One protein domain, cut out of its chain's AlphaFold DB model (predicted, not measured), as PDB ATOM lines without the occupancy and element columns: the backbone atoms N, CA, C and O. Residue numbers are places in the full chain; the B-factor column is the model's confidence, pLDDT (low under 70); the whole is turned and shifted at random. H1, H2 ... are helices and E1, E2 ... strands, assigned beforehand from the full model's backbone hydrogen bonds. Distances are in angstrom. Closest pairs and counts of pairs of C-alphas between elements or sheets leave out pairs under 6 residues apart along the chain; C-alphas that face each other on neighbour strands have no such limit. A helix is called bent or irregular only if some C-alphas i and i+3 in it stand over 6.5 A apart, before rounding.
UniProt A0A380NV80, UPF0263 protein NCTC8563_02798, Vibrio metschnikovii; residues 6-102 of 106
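Overview. This is residues 6 to 102 of the 106 residues of the protein "UPF0263 protein NCTC8563_02798" of Vibrio metschnikovii (UniProt A0A380NV80). A strongly twisted wall of four strands, E1 to E4, has the long helix H1 packed on one face, while H2 packs on it where E1 begins and E2 ends. The small helix H3, apart from both, only grazes the sheet with residues 53 to 57. The printed part has 97 residues with three named helices and four named strands, in the order H1 H2 E1 H3 E2 E3 E4; the class is mixed, helices and strands. The sheet's order is E1 - E2 - E3 - E4, all antiparallel. The whole is compact, with a radius of gyration of the C-alphas of 13.5 A and spans of 36 by 29 by 24 A.

Along the chain. Begin with the sheet: E1 is residues 42 to 47, 15.5 A long, and E2 is residues 66 to 74, 23.6 A. E3, residues 81 to 91, is 22.1 A long and bends by 89 degrees at residue 84. E4, residues 99 to 102, ends at C-alpha 102 (160.523, 119.044, 132.370). Find C-alpha 7 at (155.240, 109.189, 117.055); from there H1 runs 24.5 A to residue 25, with a kink of 39 degrees near residue 19. H1 is irregular, with C-alphas 20 and 23 7.4 A apart. H2, residues 28 to 41, spans 18.5 A and is irregular, with C-alphas 36 and 39 7.7 A apart. H3 is residues 53 to 57.

Arrangement. Look at E1 and E2, where N 45 and O 70 are 3.0 A apart, within hydrogen-bond range. The hairpin E2 and E3 has N 69 and O 88 at 2.8 A; the hairpin E3 and E4 has N 89 and O 100 at 2.8 A. E2 E3 E4 form a meander, each strand the antiparallel neighbour of the one before. H1 and H2 on one face of the sheet give two layers. H1 has a height over the sheet of 7.8 A; its closest C-alphas to E2 are those of Ile 11 and Ile 69, 6.5 A. H2's closest to E2 are those of Arg 41 and Leu 73, 5.2 A. H1 and H2 are close but not clearly touching, Glu 23 and Val 31 having the closest C-alphas, 6.3 A. H3 has its O i to N i+4 pair within hydrogen-bond range; H1 has 13 of 15 and H2 8 of 10.

Size, cuts and confidence. The two C-alphas farthest apart are those of Ser 77 and Glu 95, 41.2 A. The printed part has no cut, and no link is long. Mean pLDDT of the printed part is 93.4, and no printed residue is under 70.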
ATOM      1  N   SER A   6     156.542 104.496 116.849       93.94
ATOM      2  CA  SER A   6     155.917 105.562 116.075       93.94
ATOM      3  C   SER A   6     155.721 106.808 116.946       93.94
ATOM      4  O   SER A   6     155.800 106.756 118.174       93.94
ATOM      5  N   TYR A   7     155.501 107.958 116.311       93.69
ATOM      6  CA  TYR A   7     155.240 109.189 117.055       93.69
ATOM      7  C   TYR A   7     153.933 109.115 117.847       93.69
ATOM      8  O   TYR A   7     153.899 109.606 118.968       93.69
ATOM      9  N   ASP A   8     152.910 108.442 117.316       94.62
ATOM     10  CA  ASP A   8     151.656 108.207 118.034       94.62
ATOM     11  C   ASP A   8     151.888 107.350 119.292       94.62
ATOM     12  O   ASP A   8     151.496 107.742 120.385       94.62
ATOM     13  N   GLU A   9     152.638 106.245 119.185       94.50
ATOM     14  CA  GLU A   9     152.985 105.423 120.358       94.50
ATOM     15  C   GLU A   9     153.842 106.187 121.381       94.50
ATOM     16  O   GLU A   9     153.737 105.960 122.591       94.50
ATOM     17  N   ALA A  10     154.711 107.084 120.906       94.25
ATOM     18  CA  ALA A  10     155.510 107.950 121.762       94.25
ATOM     19  C   ALA A  10     154.634 108.968 122.513       94.25
ATOM     20  O   ALA A  10     154.872 109.194 123.699       94.25
ATOM     21  N   ILE A  11     153.622 109.544 121.852       95.62
ATOM     22  CA  ILE A  11     152.633 110.433 122.477       95.62
ATOM     23  C   ILE A  11     151.840 109.673 123.536       95.62
ATOM     24  O   ILE A  11     151.789 110.134 124.673       95.62
ATOM     25  N   ASP A  12     151.280 108.509 123.197       95.50
ATOM     26  CA  ASP A  12     150.493 107.699 124.135       95.50
ATOM     27  C   ASP A  12     151.318 107.367 125.388       95.50
ATOM     28  O   ASP A  12     150.891 107.603 126.517       95.50
ATOM     29  N   THR A  13     152.563 106.924 125.184       94.44
ATOM     30  CA  THR A  13     153.497 106.624 126.278       94.44
ATOM     31  C   THR A  13     153.808 107.865 127.121       94.44
ATOM     32  O   THR A  13     153.837 107.791 128.348       94.44
ATOM     33  N   ALA A  14     154.075 109.007 126.483       95.81
ATOM     34  CA  ALA A  14     154.365 110.258 127.178       95.81
ATOM     35  C   ALA A  14     153.159 110.741 127.995       95.81
ATOM     36  O   ALA A  14     153.328 111.212 129.120       95.81
ATOM     37  N   TYR A  15     151.954 110.592 127.448       95.00
ATOM     38  CA  TYR A  15     150.713 110.983 128.095       95.00
ATOM     39  C   TYR A  15     150.408 110.119 129.323       95.00
ATOM     40  O   TYR A  15     150.122 110.670 130.385       95.00
ATOM     41  N   ASP A  16     150.567 108.796 129.225       95.56
ATOM     42  CA  ASP A  16     150.425 107.891 130.372       95.56
ATOM     43  C   ASP A  16     151.389 108.273 131.507       95.56
ATOM     44  O   ASP A  16     150.969 108.470 132.649       95.56
ATOM     45  N   ILE A  17     152.674 108.469 131.185       95.25
ATOM     46  CA  ILE A  17     153.691 108.863 132.171       95.25
ATOM     47  C   ILE A  17     153.348 110.223 132.797       95.25
ATOM     48  O   ILE A  17     153.501 110.412 134.006       95.25
ATOM     49  N   PHE A  18     152.898 111.184 131.987       95.50
ATOM     50  CA  PHE A  18     152.483 112.493 132.475       95.50
ATOM     51  C   PHE A  18     151.338 112.368 133.479       95.50
ATOM     52  O   PHE A  18     151.449 112.925 134.566       95.50
ATOM     53  N   LEU A  19     150.283 111.611 133.168       93.94
ATOM     54  CA  LEU A  19     149.142 111.433 134.069       93.94
ATOM     55  C   LEU A  19     149.547 110.808 135.408       93.94
ATOM     56  O   LEU A  19     149.063 111.241 136.452       93.94
ATOM     57  N   GLU A  20     150.449 109.824 135.388       95.50
ATOM     58  CA  GLU A  20     150.944 109.175 136.607       95.50
ATOM     59  C   GLU A  20     151.758 110.117 137.499       95.50
ATOM     60  O   GLU A  20     151.786 109.941 138.716       95.50
ATOM     61  N   MET A  21     152.439 111.104 136.912       94.94
ATOM     62  CA  MET A  21     153.373 111.972 137.630       94.94
ATOM     63  C   MET A  21     152.859 113.403 137.848       94.94
ATOM     64  O   MET A  21     153.438 114.130 138.658       94.94
ATOM     65  N   ALA A  22     151.808 113.826 137.147       93.62
ATOM     66  CA  ALA A  22     151.336 115.209 137.121       93.62
ATOM     67  C   ALA A  22     150.910 115.711 138.503       93.62
ATOM     68  O   ALA A  22     151.323 116.798 138.896       93.62
ATOM     69  N   GLU A  23     150.145 114.923 139.261       92.50
ATOM     70  CA  GLU A  23     149.637 115.335 140.580       92.50
ATOM     71  C   GLU A  23     150.766 115.626 141.586       92.50
ATOM     72  O   GLU A  23     150.648 116.538 142.403       92.50
ATOM     73  N   ASP A  24     151.881 114.895 141.496       93.88
ATOM     74  CA  ASP A  24     153.033 115.051 142.390       93.88
ATOM     75  C   ASP A  24     154.023 116.142 141.946       93.88
ATOM     76  O   ASP A  24     154.829 116.606 142.758       93.88
ATOM     77  N   ASN A  25     154.023 116.527 140.663       93.88
ATOM     78  CA  ASN A  25     155.056 117.401 140.090       93.88
ATOM     79  C   ASN A  25     154.545 118.763 139.604       93.88
ATOM     80  O   ASN A  25     155.341 119.703 139.554       93.88
ATOM     81  N   LEU A  26     153.267 118.881 139.239       93.62
ATOM     82  CA  LEU A  26     152.654 120.152 138.857       93.62
ATOM     83  C   LEU A  26     152.156 120.915 140.078       93.62
ATOM     84  O   LEU A  26     151.854 120.355 141.134       93.62
ATOM     85  N   GLU A  27     152.017 122.226 139.917       93.69
ATOM     86  CA  GLU A  27     151.373 123.036 140.936       93.69
ATOM     87  C   GLU A  27     149.880 122.690 141.050       93.69
ATOM     88  O   GLU A  27     149.226 122.410 140.042       93.69
ATOM     89  N   PRO A  28     149.279 122.778 142.252       92.88
ATOM     90  CA  PRO A  28     147.866 122.445 142.446       92.88
ATOM     91  C   PRO A  28     146.910 123.227 141.532       92.88
ATOM     92  O   PRO A  28     145.839 122.731 141.184       92.88
ATOM     93  N   ALA A  29     147.283 124.454 141.156       93.44
ATOM     94  CA  ALA A  29     146.516 125.276 140.228       93.44
ATOM     95  C   ALA A  29     146.564 124.728 138.793       93.44
ATOM     96  O   ALA A  29     145.519 124.660 138.149       93.44
ATOM     97  N   ASP A  30     147.736 124.290 138.323       93.94
ATOM     98  CA  ASP A  30     147.901 123.685 136.998       93.94
ATOM     99  C   ASP A  30     147.226 122.310 136.927       93.94
ATOM    100  O   ASP A  30     146.554 122.018 135.944       93.94
ATOM    101  N   VAL A  31     147.310 121.493 137.987       93.00
ATOM    102  CA  VAL A  31     146.576 120.214 138.059       93.00
ATOM    103  C   VAL A  31     145.070 120.453 137.943       93.00
ATOM    104  O   VAL A  31     144.385 119.778 137.175       93.00
ATOM    105  N   LEU A  32     144.535 121.437 138.675       93.56
ATOM    106  CA  LEU A  32     143.114 121.776 138.604       93.56
ATOM    107  C   LEU A  32     142.722 122.296 137.215       93.56
ATOM    108  O   LEU A  32     141.664 121.930 136.704       93.56
ATOM    109  N   LEU A  33     143.562 123.143 136.615       92.81
ATOM    110  CA  LEU A  33     143.349 123.690 135.279       92.81
ATOM    111  C   LEU A  33     143.334 122.581 134.222       92.81
ATOM    112  O   LEU A  33     142.411 122.535 133.407       92.81
ATOM    113  N   PHE A  34     144.301 121.665 134.287       92.69
ATOM    114  CA  PHE A  34     144.368 120.474 133.452       92.69
ATOM    115  C   PHE A  34     143.074 119.661 133.573       92.69
ATOM    116  O   PHE A  34     142.360 119.500 132.590       92.69
ATOM    117  N   VAL A  35     142.686 119.236 134.779       92.25
ATOM    118  CA  VAL A  35     141.467 118.423 134.976       92.25
ATOM    119  C   VAL A  35     140.202 119.139 134.485       92.25
ATOM    120  O   VAL A  35     139.284 118.491 133.987       92.25
ATOM    121  N   ALA A  36     140.138 120.466 134.618       94.00
ATOM    122  CA  ALA A  36     138.971 121.245 134.225       94.00
ATOM    123  C   ALA A  36     138.854 121.472 132.710       94.00
ATOM    124  O   ALA A  36     137.732 121.573 132.222       94.00
ATOM    125  N   GLN A  37     139.971 121.602 131.986       93.69
ATOM    126  CA  GLN A  37     139.963 122.056 130.586       93.69
ATOM    127  C   GLN A  37     140.545 121.054 129.587       93.69
ATOM    128  O   GLN A  37     140.408 121.265 128.384       93.69
ATOM    129  N   PHE A  38     141.178 119.969 130.036       91.12
ATOM    130  CA  PHE A  38     141.877 119.056 129.131       91.12
ATOM    131  C   PHE A  38     140.943 118.329 128.151       91.12
ATOM    132  O   PHE A  38     141.338 118.088 127.019       91.12
ATOM    133  N   ASP A  39     139.693 118.039 128.526       90.69
ATOM    134  CA  ASP A  39     138.728 117.400 127.612       90.69
ATOM    135  C   ASP A  39     138.422 118.270 126.376       90.69
ATOM    136  O   ASP A  39     138.242 117.756 125.275       90.69
ATOM    137  N   GLU A  40     138.412 119.597 126.548       91.06
ATOM    138  CA  GLU A  40     138.065 120.546 125.483       91.06
ATOM    139  C   GLU A  40     139.294 121.127 124.775       91.06
ATOM    140  O   GLU A  40     139.238 121.421 123.582       91.06
ATOM    141  N   ARG A  41     140.390 121.335 125.509       94.19
ATOM    142  CA  ARG A  41     141.571 122.087 125.049       94.19
ATOM    143  C   ARG A  41     142.880 121.322 125.204       94.19
ATOM    144  O   ARG A  41     143.934 121.863 124.886       94.19
ATOM    145  N   GLY A  42     142.845 120.110 125.739       94.00
ATOM    146  CA  GLY A  42     144.034 119.298 125.944       94.00
ATOM    147  C   GLY A  42     144.679 118.898 124.629       94.00
ATOM    148  O   GLY A  42     144.004 118.425 123.717       94.00
ATOM    149  N   ALA A  43     145.997 119.054 124.549       94.69
ATOM    150  CA  ALA A  43     146.773 118.531 123.439       94.69
ATOM    151  C   ALA A  43     148.096 117.937 123.922       94.69
ATOM    152  O   ALA A  43     148.730 118.433 124.859       94.69
ATOM    153  N   ALA A  44     148.488 116.863 123.246       95.06
ATOM    154  CA  ALA A  44     149.808 116.270 123.318       95.06
ATOM    155  C   ALA A  44     150.350 116.183 121.889       95.06
ATOM    156  O   ALA A  44     149.740 115.539 121.036       95.06
ATOM    157  N   GLU A  45     151.464 116.852 121.614       94.69
ATOM    158  CA  GLU A  45     152.037 116.912 120.267       94.69
ATOM    159  C   GLU A  45     153.539 116.643 120.280       94.69
ATOM    160  O   GLU A  45     154.250 117.024 121.213       94.69
ATOM    161  N   VAL A  46     154.020 115.977 119.226       95.25
ATOM    162  CA  VAL A  46     155.458 115.860 118.977       95.25
ATOM    163  C   VAL A  46     155.949 117.161 118.368       95.25
ATOM    164  O   VAL A  46     155.454 117.588 117.324       95.25
ATOM    165  N   VAL A  47     156.963 117.744 118.992       94.44
ATOM    166  CA  VAL A  47     157.627 118.959 118.524       94.44
ATOM    167  C   VAL A  47     159.058 118.654 118.089       94.44
ATOM    168  O   VAL A  47     159.616 117.592 118.377       94.44
ATOM    169  N   ASP A  48     159.671 119.605 117.388       94.31
ATOM    170  CA  ASP A  48     161.101 119.544 117.109       94.31
ATOM    171  C   ASP A  48     161.900 119.570 118.416       94.31
ATOM    172  O   ASP A  48     161.705 120.445 119.259       94.31
ATOM    173  N   ILE A  49     162.840 118.630 118.551       94.25
ATOM    174  CA  ILE A  49     163.688 118.535 119.741       94.25
ATOM    175  C   ILE A  49     164.532 119.802 119.877       94.25
ATOM    176  O   ILE A  49     165.388 120.084 119.021       94.25
ATOM    177  N   SER A  50     164.322 120.518 120.980       92.25
ATOM    178  CA  SER A  50     165.061 121.733 121.307       92.25
ATOM    179  C   SER A  50     166.509 121.431 121.695       92.25
ATOM    180  O   SER A  50     166.818 120.404 122.299       92.25
ATOM    181  N   ASP A  51     167.419 122.352 121.391       89.25
ATOM    182  CA  ASP A  51     168.855 122.146 121.624       89.25
ATOM    183  C   ASP A  51     169.248 122.258 123.116       89.25
ATOM    184  O   ASP A  51     170.368 121.923 123.498       89.25
ATOM    185  N   ASP A  52     168.331 122.704 123.985       93.44
ATOM    186  CA  ASP A  52     168.525 122.760 125.440       93.44
ATOM    187  C   ASP A  52     168.608 121.380 126.114       93.44
ATOM    188  O   ASP A  52     169.206 121.272 127.191       93.44
ATOM    189  N   TRP A  53     168.080 120.323 125.491       94.25
ATOM    190  CA  TRP A  53     168.046 119.001 126.117       94.25
ATOM    191  C   TRP A  53     169.421 118.395 126.347       94.25
ATOM    192  O   TRP A  53     169.632 117.777 127.388       94.25
ATOM    193  N   ASP A  54     170.369 118.600 125.431       93.44
ATOM    194  CA  ASP A  54     171.730 118.070 125.555       93.44
ATOM    195  C   ASP A  54     172.372 118.474 126.893       93.44
ATOM    196  O   ASP A  54     173.037 117.677 127.563       93.44
ATOM    197  N   ALA A  55     172.138 119.725 127.300       92.12
ATOM    198  CA  ALA A  55     172.635 120.269 128.556       92.12
ATOM    199  C   ALA A  55     171.887 119.715 129.777       92.12
ATOM    200  O   ALA A  55     172.496 119.553 130.833       92.12
ATOM    201  N   GLU A  56     170.594 119.417 129.649       91.62
ATOM    202  CA  GLU A  56     169.791 118.858 130.742       91.62
ATOM    203  C   GLU A  56     170.083 117.390 131.009       91.62
ATOM    204  O   GLU A  56     170.276 116.994 132.157       91.62
ATOM    205  N   VAL A  57     170.121 116.582 129.952       92.38
ATOM    206  CA  VAL A  57     170.318 115.135 130.068       92.38
ATOM    207  C   VAL A  57     171.794 114.751 130.169       92.38
ATOM    208  O   VAL A  57     172.121 113.636 130.577       92.38
ATOM    209  N   GLY A  58     172.702 115.678 129.844       92.69
ATOM    210  CA  GLY A  58     174.148 115.494 129.949       92.69
ATOM    211  C   GLY A  58     174.754 114.616 128.848       92.69
ATOM    212  O   GLY A  58     175.875 114.131 129.004       92.69
ATOM    213  N   PHE A  59     174.032 114.397 127.749       92.62
ATOM    214  CA  PHE A  59     174.490 113.676 126.561       92.62
ATOM    215  C   PHE A  59     173.847 114.265 125.301       92.62
ATOM    216  O   PHE A  59     172.809 114.908 125.389       92.62
ATOM    217  N   SER A  60     174.441 114.020 124.131       92.62
ATOM    218  CA  SER A  60     173.866 114.492 122.867       92.62
ATOM    219  C   SER A  60     172.628 113.698 122.468       92.62
ATOM    220  O   SER A  60     172.703 112.479 122.290       92.62
ATOM    221  N   VAL A  61     171.505 114.395 122.313       94.19
ATOM    222  CA  VAL A  61     170.213 113.802 121.974       94.19
ATOM    223  C   VAL A  61     170.130 113.541 120.471       94.19
ATOM    224  O   VAL A  61     170.240 114.443 119.642       94.19
ATOM    225  N   ASP A  62     169.918 112.278 120.107       93.06
ATOM    226  CA  ASP A  62     169.732 111.862 118.716       93.06
ATOM    227  C   ASP A  62     168.282 112.115 118.271       93.06
ATOM    228  O   ASP A  62     167.363 111.400 118.671       93.06
ATOM    229  N   LYS A  63     168.074 113.117 117.410       90.88
ATOM    230  CA  LYS A  63     166.741 113.519 116.929       90.88
ATOM    231  C   LYS A  63     166.026 112.447 116.092       90.88
ATOM    232  O   LYS A  63     164.829 112.567 115.861       90.88
ATOM    233  N   GLU A  64     166.718 111.392 115.658       90.50
ATOM    234  CA  GLU A  64     166.092 110.251 114.979       90.50
ATOM    235  C   GLU A  64     165.563 109.204 115.972       90.50
ATOM    236  O   GLU A  64     164.593 108.502 115.681       90.50
ATOM    237  N   ARG A  65     166.192 109.096 117.150       92.44
ATOM    238  CA  ARG A  65     165.876 108.088 118.179       92.44
ATOM    239  C   ARG A  65     165.029 108.619 119.319       92.44
ATOM    240  O   ARG A  65     164.377 107.828 119.993       92.44
ATOM    241  N   TYR A  66     165.051 109.920 119.554       95.25
ATOM    242  CA  TYR A  66     164.256 110.565 120.583       95.25
ATOM    243  C   TYR A  66     163.075 111.307 119.956       95.25
ATOM    244  O   TYR A  66     163.089 111.647 118.775       95.25
ATOM    245  N   ALA A  67     162.041 111.532 120.753       96.00
ATOM    246  CA  ALA A  67     160.958 112.454 120.456       96.00
ATOM    247  C   ALA A  67     160.819 113.424 121.624       96.00
ATOM    248  O   ALA A  67     160.933 113.022 122.784       96.00
ATOM    249  N   GLU A  68     160.561 114.687 121.305       97.00
ATOM    250  CA  GLU A  68     160.099 115.657 122.282       97.00
ATOM    251  C   GLU A  68     158.579 115.770 122.171       97.00
ATOM    252  O   GLU A  68     158.055 116.029 121.089       97.00
ATOM    253  N   ILE A  69     157.879 115.547 123.281       97.19
ATOM    254  CA  ILE A  69     156.426 115.637 123.375       97.19
ATOM    255  C   ILE A  69     156.077 116.772 124.331       97.19
ATOM    256  O   ILE A  69     156.529 116.789 125.477       97.19
ATOM    257  N   CYS A  70     155.254 117.702 123.867       96.56
ATOM    258  CA  CYS A  70     154.683 118.761 124.690       96.56
ATOM    259  C   CYS A  70     153.253 118.387 125.069       96.56
ATOM    260  O   CYS A  70     152.469 118.014 124.200       96.56
ATOM    261  N   ILE A  71     152.920 118.504 126.355       96.19
ATOM    262  CA  ILE A  71     151.574 118.261 126.884       96.19
ATOM    263  C   ILE A  71     151.088 119.531 127.572       96.19
ATOM    264  O   ILE A  71     151.776 120.081 128.440       96.19
ATOM    265  N   GLY A  72     149.903 119.998 127.189       95.62
ATOM    266  CA  GLY A  72     149.375 121.280 127.639       95.62
ATOM    267  C   GLY A  72     147.951 121.555 127.172       95.62
ATOM    268  O   GLY A  72     147.218 120.637 126.795       95.62
ATOM    269  N   LEU A  73     147.575 122.833 127.195       95.19
ATOM    270  CA  LEU A  73     146.312 123.329 126.658       95.19
ATOM    271  C   LEU A  73     146.550 124.205 125.431       95.19
ATOM    272  O   LEU A  73     147.403 125.093 125.442       95.19
ATOM    273  N   VAL A  74     145.742 123.999 124.395       95.00
ATOM    274  CA  VAL A  74     145.713 124.899 123.243       95.00
ATOM    275  C   VAL A  74     144.976 126.192 123.576       95.00
ATOM    276  O   VAL A  74     144.032 126.231 124.378       95.00
ATOM    277  N   ASN A  75     145.394 127.276 122.939       91.56
ATOM    278  CA  ASN A  75     144.750 128.571 123.041       91.56
ATOM    279  C   ASN A  75     143.417 128.589 122.276       91.56
ATOM    280  O   ASN A  75     143.358 128.249 121.098       91.56
ATOM    281  N   GLU A  76     142.357 129.097 122.906       86.69
ATOM    282  CA  GLU A  76     141.013 129.174 122.303       86.69
ATOM    283  C   GLU A  76     140.943 130.054 121.045       86.69
ATOM    284  O   GLU A  76     140.007 129.949 120.259       86.69
ATOM    285  N   SER A  77     141.895 130.975 120.867       89.50
ATOM    286  CA  SER A  77     141.866 131.946 119.768       89.50
ATOM    287  C   SER A  77     142.570 131.463 118.501       89.50
ATOM    288  O   SER A  77     142.316 132.022 117.432       89.50
ATOM    289  N   ASN A  78     143.508 130.519 118.607       89.12
ATOM    290  CA  ASN A  78     144.357 130.116 117.482       89.12
ATOM    291  C   ASN A  78     144.737 128.626 117.456       89.12
ATOM    292  O   ASN A  78     145.500 128.248 116.568       89.12
ATOM    293  N   ASP A  79     144.233 127.816 118.394       85.94
ATOM    294  CA  ASP A  79     144.497 126.375 118.509       85.94
ATOM    295  C   ASP A  79     145.992 126.017 118.641       85.94
ATOM    296  O   ASP A  79     146.406 124.902 118.333       85.94
ATOM    297  N   VAL A  80     146.827 126.956 119.103       90.69
ATOM    298  CA  VAL A  80     148.258 126.726 119.352       90.69
ATOM    299  C   VAL A  80     148.471 126.288 120.797       90.69
ATOM    300  O   VAL A  80     147.922 126.906 121.708       90.69
ATOM    301  N   LEU A  81     149.305 125.268 121.008       92.25
ATOM    302  CA  LEU A  81     149.751 124.811 122.324       92.25
ATOM    303  C   LEU A  81     150.742 125.809 122.948       92.25
ATOM    304  O   LEU A  81     151.956 125.695 122.776       92.25
ATOM    305  N   ASP A  82     150.226 126.822 123.642       89.69
ATOM    306  CA  ASP A  82     151.028 127.851 124.313       89.69
ATOM    307  C   ASP A  82     151.119 127.658 125.837       89.69
ATOM    308  O   ASP A  82     152.144 128.009 126.426       89.69
ATOM    309  N   ASP A  83     150.112 127.051 126.472       92.38
ATOM    310  CA  ASP A  83     150.143 126.697 127.896       92.38
ATOM    311  C   ASP A  83     150.629 125.254 128.091       92.38
ATOM    312  O   ASP A  83     149.850 124.303 128.186       92.38
ATOM    313  N   VAL A  84     151.952 125.084 128.097       95.00
ATOM    314  CA  VAL A  84     152.619 123.778 128.219       95.00
ATOM    315  C   VAL A  84     152.835 123.428 129.695       95.00
ATOM    316  O   VAL A  84     153.617 124.079 130.388       95.00
ATOM    317  N   PHE A  85     152.208 122.345 130.162       95.38
ATOM    318  CA  PHE A  85     152.404 121.812 131.516       95.38
ATOM    319  C   PHE A  85     153.682 120.986 131.641       95.38
ATOM    320  O   PHE A  85     154.353 121.026 132.673       95.38
ATOM    321  N   ALA A  86     154.022 120.219 130.607       96.25
ATOM    322  CA  ALA A  86     155.216 119.389 130.609       96.25
ATOM    323  C   ALA A  86     155.812 119.236 129.210       96.25
ATOM    324  O   ALA A  86     155.097 119.097 128.217       96.25
ATOM    325  N   ARG A  87     157.145 119.203 129.161       96.50
ATOM    326  CA  ARG A  87     157.931 118.776 128.001       96.50
ATOM    327  C   ARG A  87     158.600 117.455 128.347       96.50
ATOM    328  O   ARG A  87     159.279 117.361 129.369       96.50
ATOM    329  N   LEU A  88     158.403 116.440 127.520       96.50
ATOM    330  CA  LEU A  88     158.929 115.099 127.727       96.50
ATOM    331  C   LEU A  88     159.905 114.768 126.608       96.50
ATOM    332  O   LEU A  88     159.538 114.794 125.439       96.50
ATOM    333  N   LEU A  89     161.130 114.404 126.970       96.88
ATOM    334  CA  LEU A  89     162.081 113.796 126.056       96.88
ATOM    335  C   LEU A  89     162.033 112.277 126.223       96.88
ATOM    336  O   LEU A  89     162.526 111.734 127.218       96.88
ATOM    337  N   LEU A  90     161.451 111.593 125.243       95.50
ATOM    338  CA  LEU A  90     161.248 110.148 125.251       95.50
ATOM    339  C   LEU A  90     162.160 109.468 124.227       95.50
ATOM    340  O   LEU A  90     162.262 109.903 123.081       95.50
ATOM    341  N   SER A  91     162.797 108.365 124.616       95.44
ATOM    342  CA  SER A  91     163.448 107.467 123.658       95.44
ATOM    343  C   SER A  91     162.402 106.621 122.943       95.44
ATOM    344  O   SER A  91     161.610 105.920 123.572       95.44
ATOM    345  N   ARG A  92     162.445 106.646 121.612       94.56
ATOM    346  CA  ARG A  92     161.632 105.798 120.738       94.56
ATOM    347  C   ARG A  92     162.243 104.410 120.552       94.56
ATOM    348  O   ARG A  92     161.634 103.562 119.911       94.56
ATOM    349  N   ASP A  93     163.442 104.163 121.068       93.12
ATOM    350  CA  ASP A  93     164.063 102.843 121.009       93.12
ATOM    351  C   ASP A  93     163.511 101.965 122.150       93.12
ATOM    352  O   ASP A  93     163.766 102.251 123.324       93.12
ATOM    353  N   PRO A  94     162.764 100.885 121.854       85.69
ATOM    354  CA  PRO A  94     162.154 100.056 122.892       85.69
ATOM    355  C   PRO A  94     163.182  99.253 123.710       85.69
ATOM    356  O   PRO A  94     162.853  98.789 124.807       85.69
ATOM    357  N   GLU A  95     164.414  99.088 123.215       88.31
ATOM    358  CA  GLU A  95     165.516  98.469 123.966       88.31
ATOM    359  C   GLU A  95     166.182  99.468 124.923       88.31
ATOM    360  O   GLU A  95     166.750  99.068 125.942       88.31
ATOM    361  N   GLN A  96     166.069 100.768 124.638       87.19
ATOM    362  CA  GLN A  96     166.600 101.849 125.461       87.19
ATOM    363  C   GLN A  96     165.464 102.716 126.006       87.19
ATOM    364  O   GLN A  96     165.194 103.813 125.519       87.19
ATOM    365  N   LYS A  97     164.823 102.245 127.079       87.44
ATOM    366  CA  LYS A  97     163.794 103.022 127.778       87.44
ATOM    367  C   LYS A  97     164.422 104.210 128.504       87.44
ATOM    368  O   LYS A  97     165.120 104.039 129.502       87.44
ATOM    369  N   PHE A  98     164.144 105.405 128.002       93.56
ATOM    370  CA  PHE A  98     164.539 106.673 128.601       93.56
ATOM    371  C   PHE A  98     163.371 107.648 128.501       93.56
ATOM    372  O   PHE A  98     162.760 107.765 127.440       93.56
ATOM    373  N   CYS A  99     163.083 108.342 129.596       93.50
ATOM    374  CA  CYS A  99     162.121 109.429 129.648       93.50
ATOM    375  C   CYS A  99     162.663 110.492 130.604       93.50
ATOM    376  O   CYS A  99     163.033 110.173 131.738       93.50
ATOM    377  N   HIS A 100     162.723 111.736 130.146       95.25
ATOM    378  CA  HIS A 100     163.039 112.881 130.986       95.25
ATOM    379  C   HIS A 100     161.927 113.915 130.857       95.25
ATOM    380  O   HIS A 100     161.546 114.270 129.747       95.25
ATOM    381  N   ILE A 101     161.394 114.374 131.989       95.25
ATOM    382  CA  ILE A 101     160.248 115.280 132.025       95.25
ATOM    383  C   ILE A 101     160.682 116.599 132.636       95.25
ATOM    384  O   ILE A 101     161.182 116.647 133.764       95.25
ATOM    385  N   ARG A 102     160.431 117.672 131.899       94.94
ATOM    386  CA  ARG A 102     160.523 119.044 132.370       94.94
ATOM    387  C   ARG A 102     159.110 119.553 132.620       94.94
ATOM    388  O   ARG A 102     158.355 119.808 131.687       94.94
TER     389      ARG A 102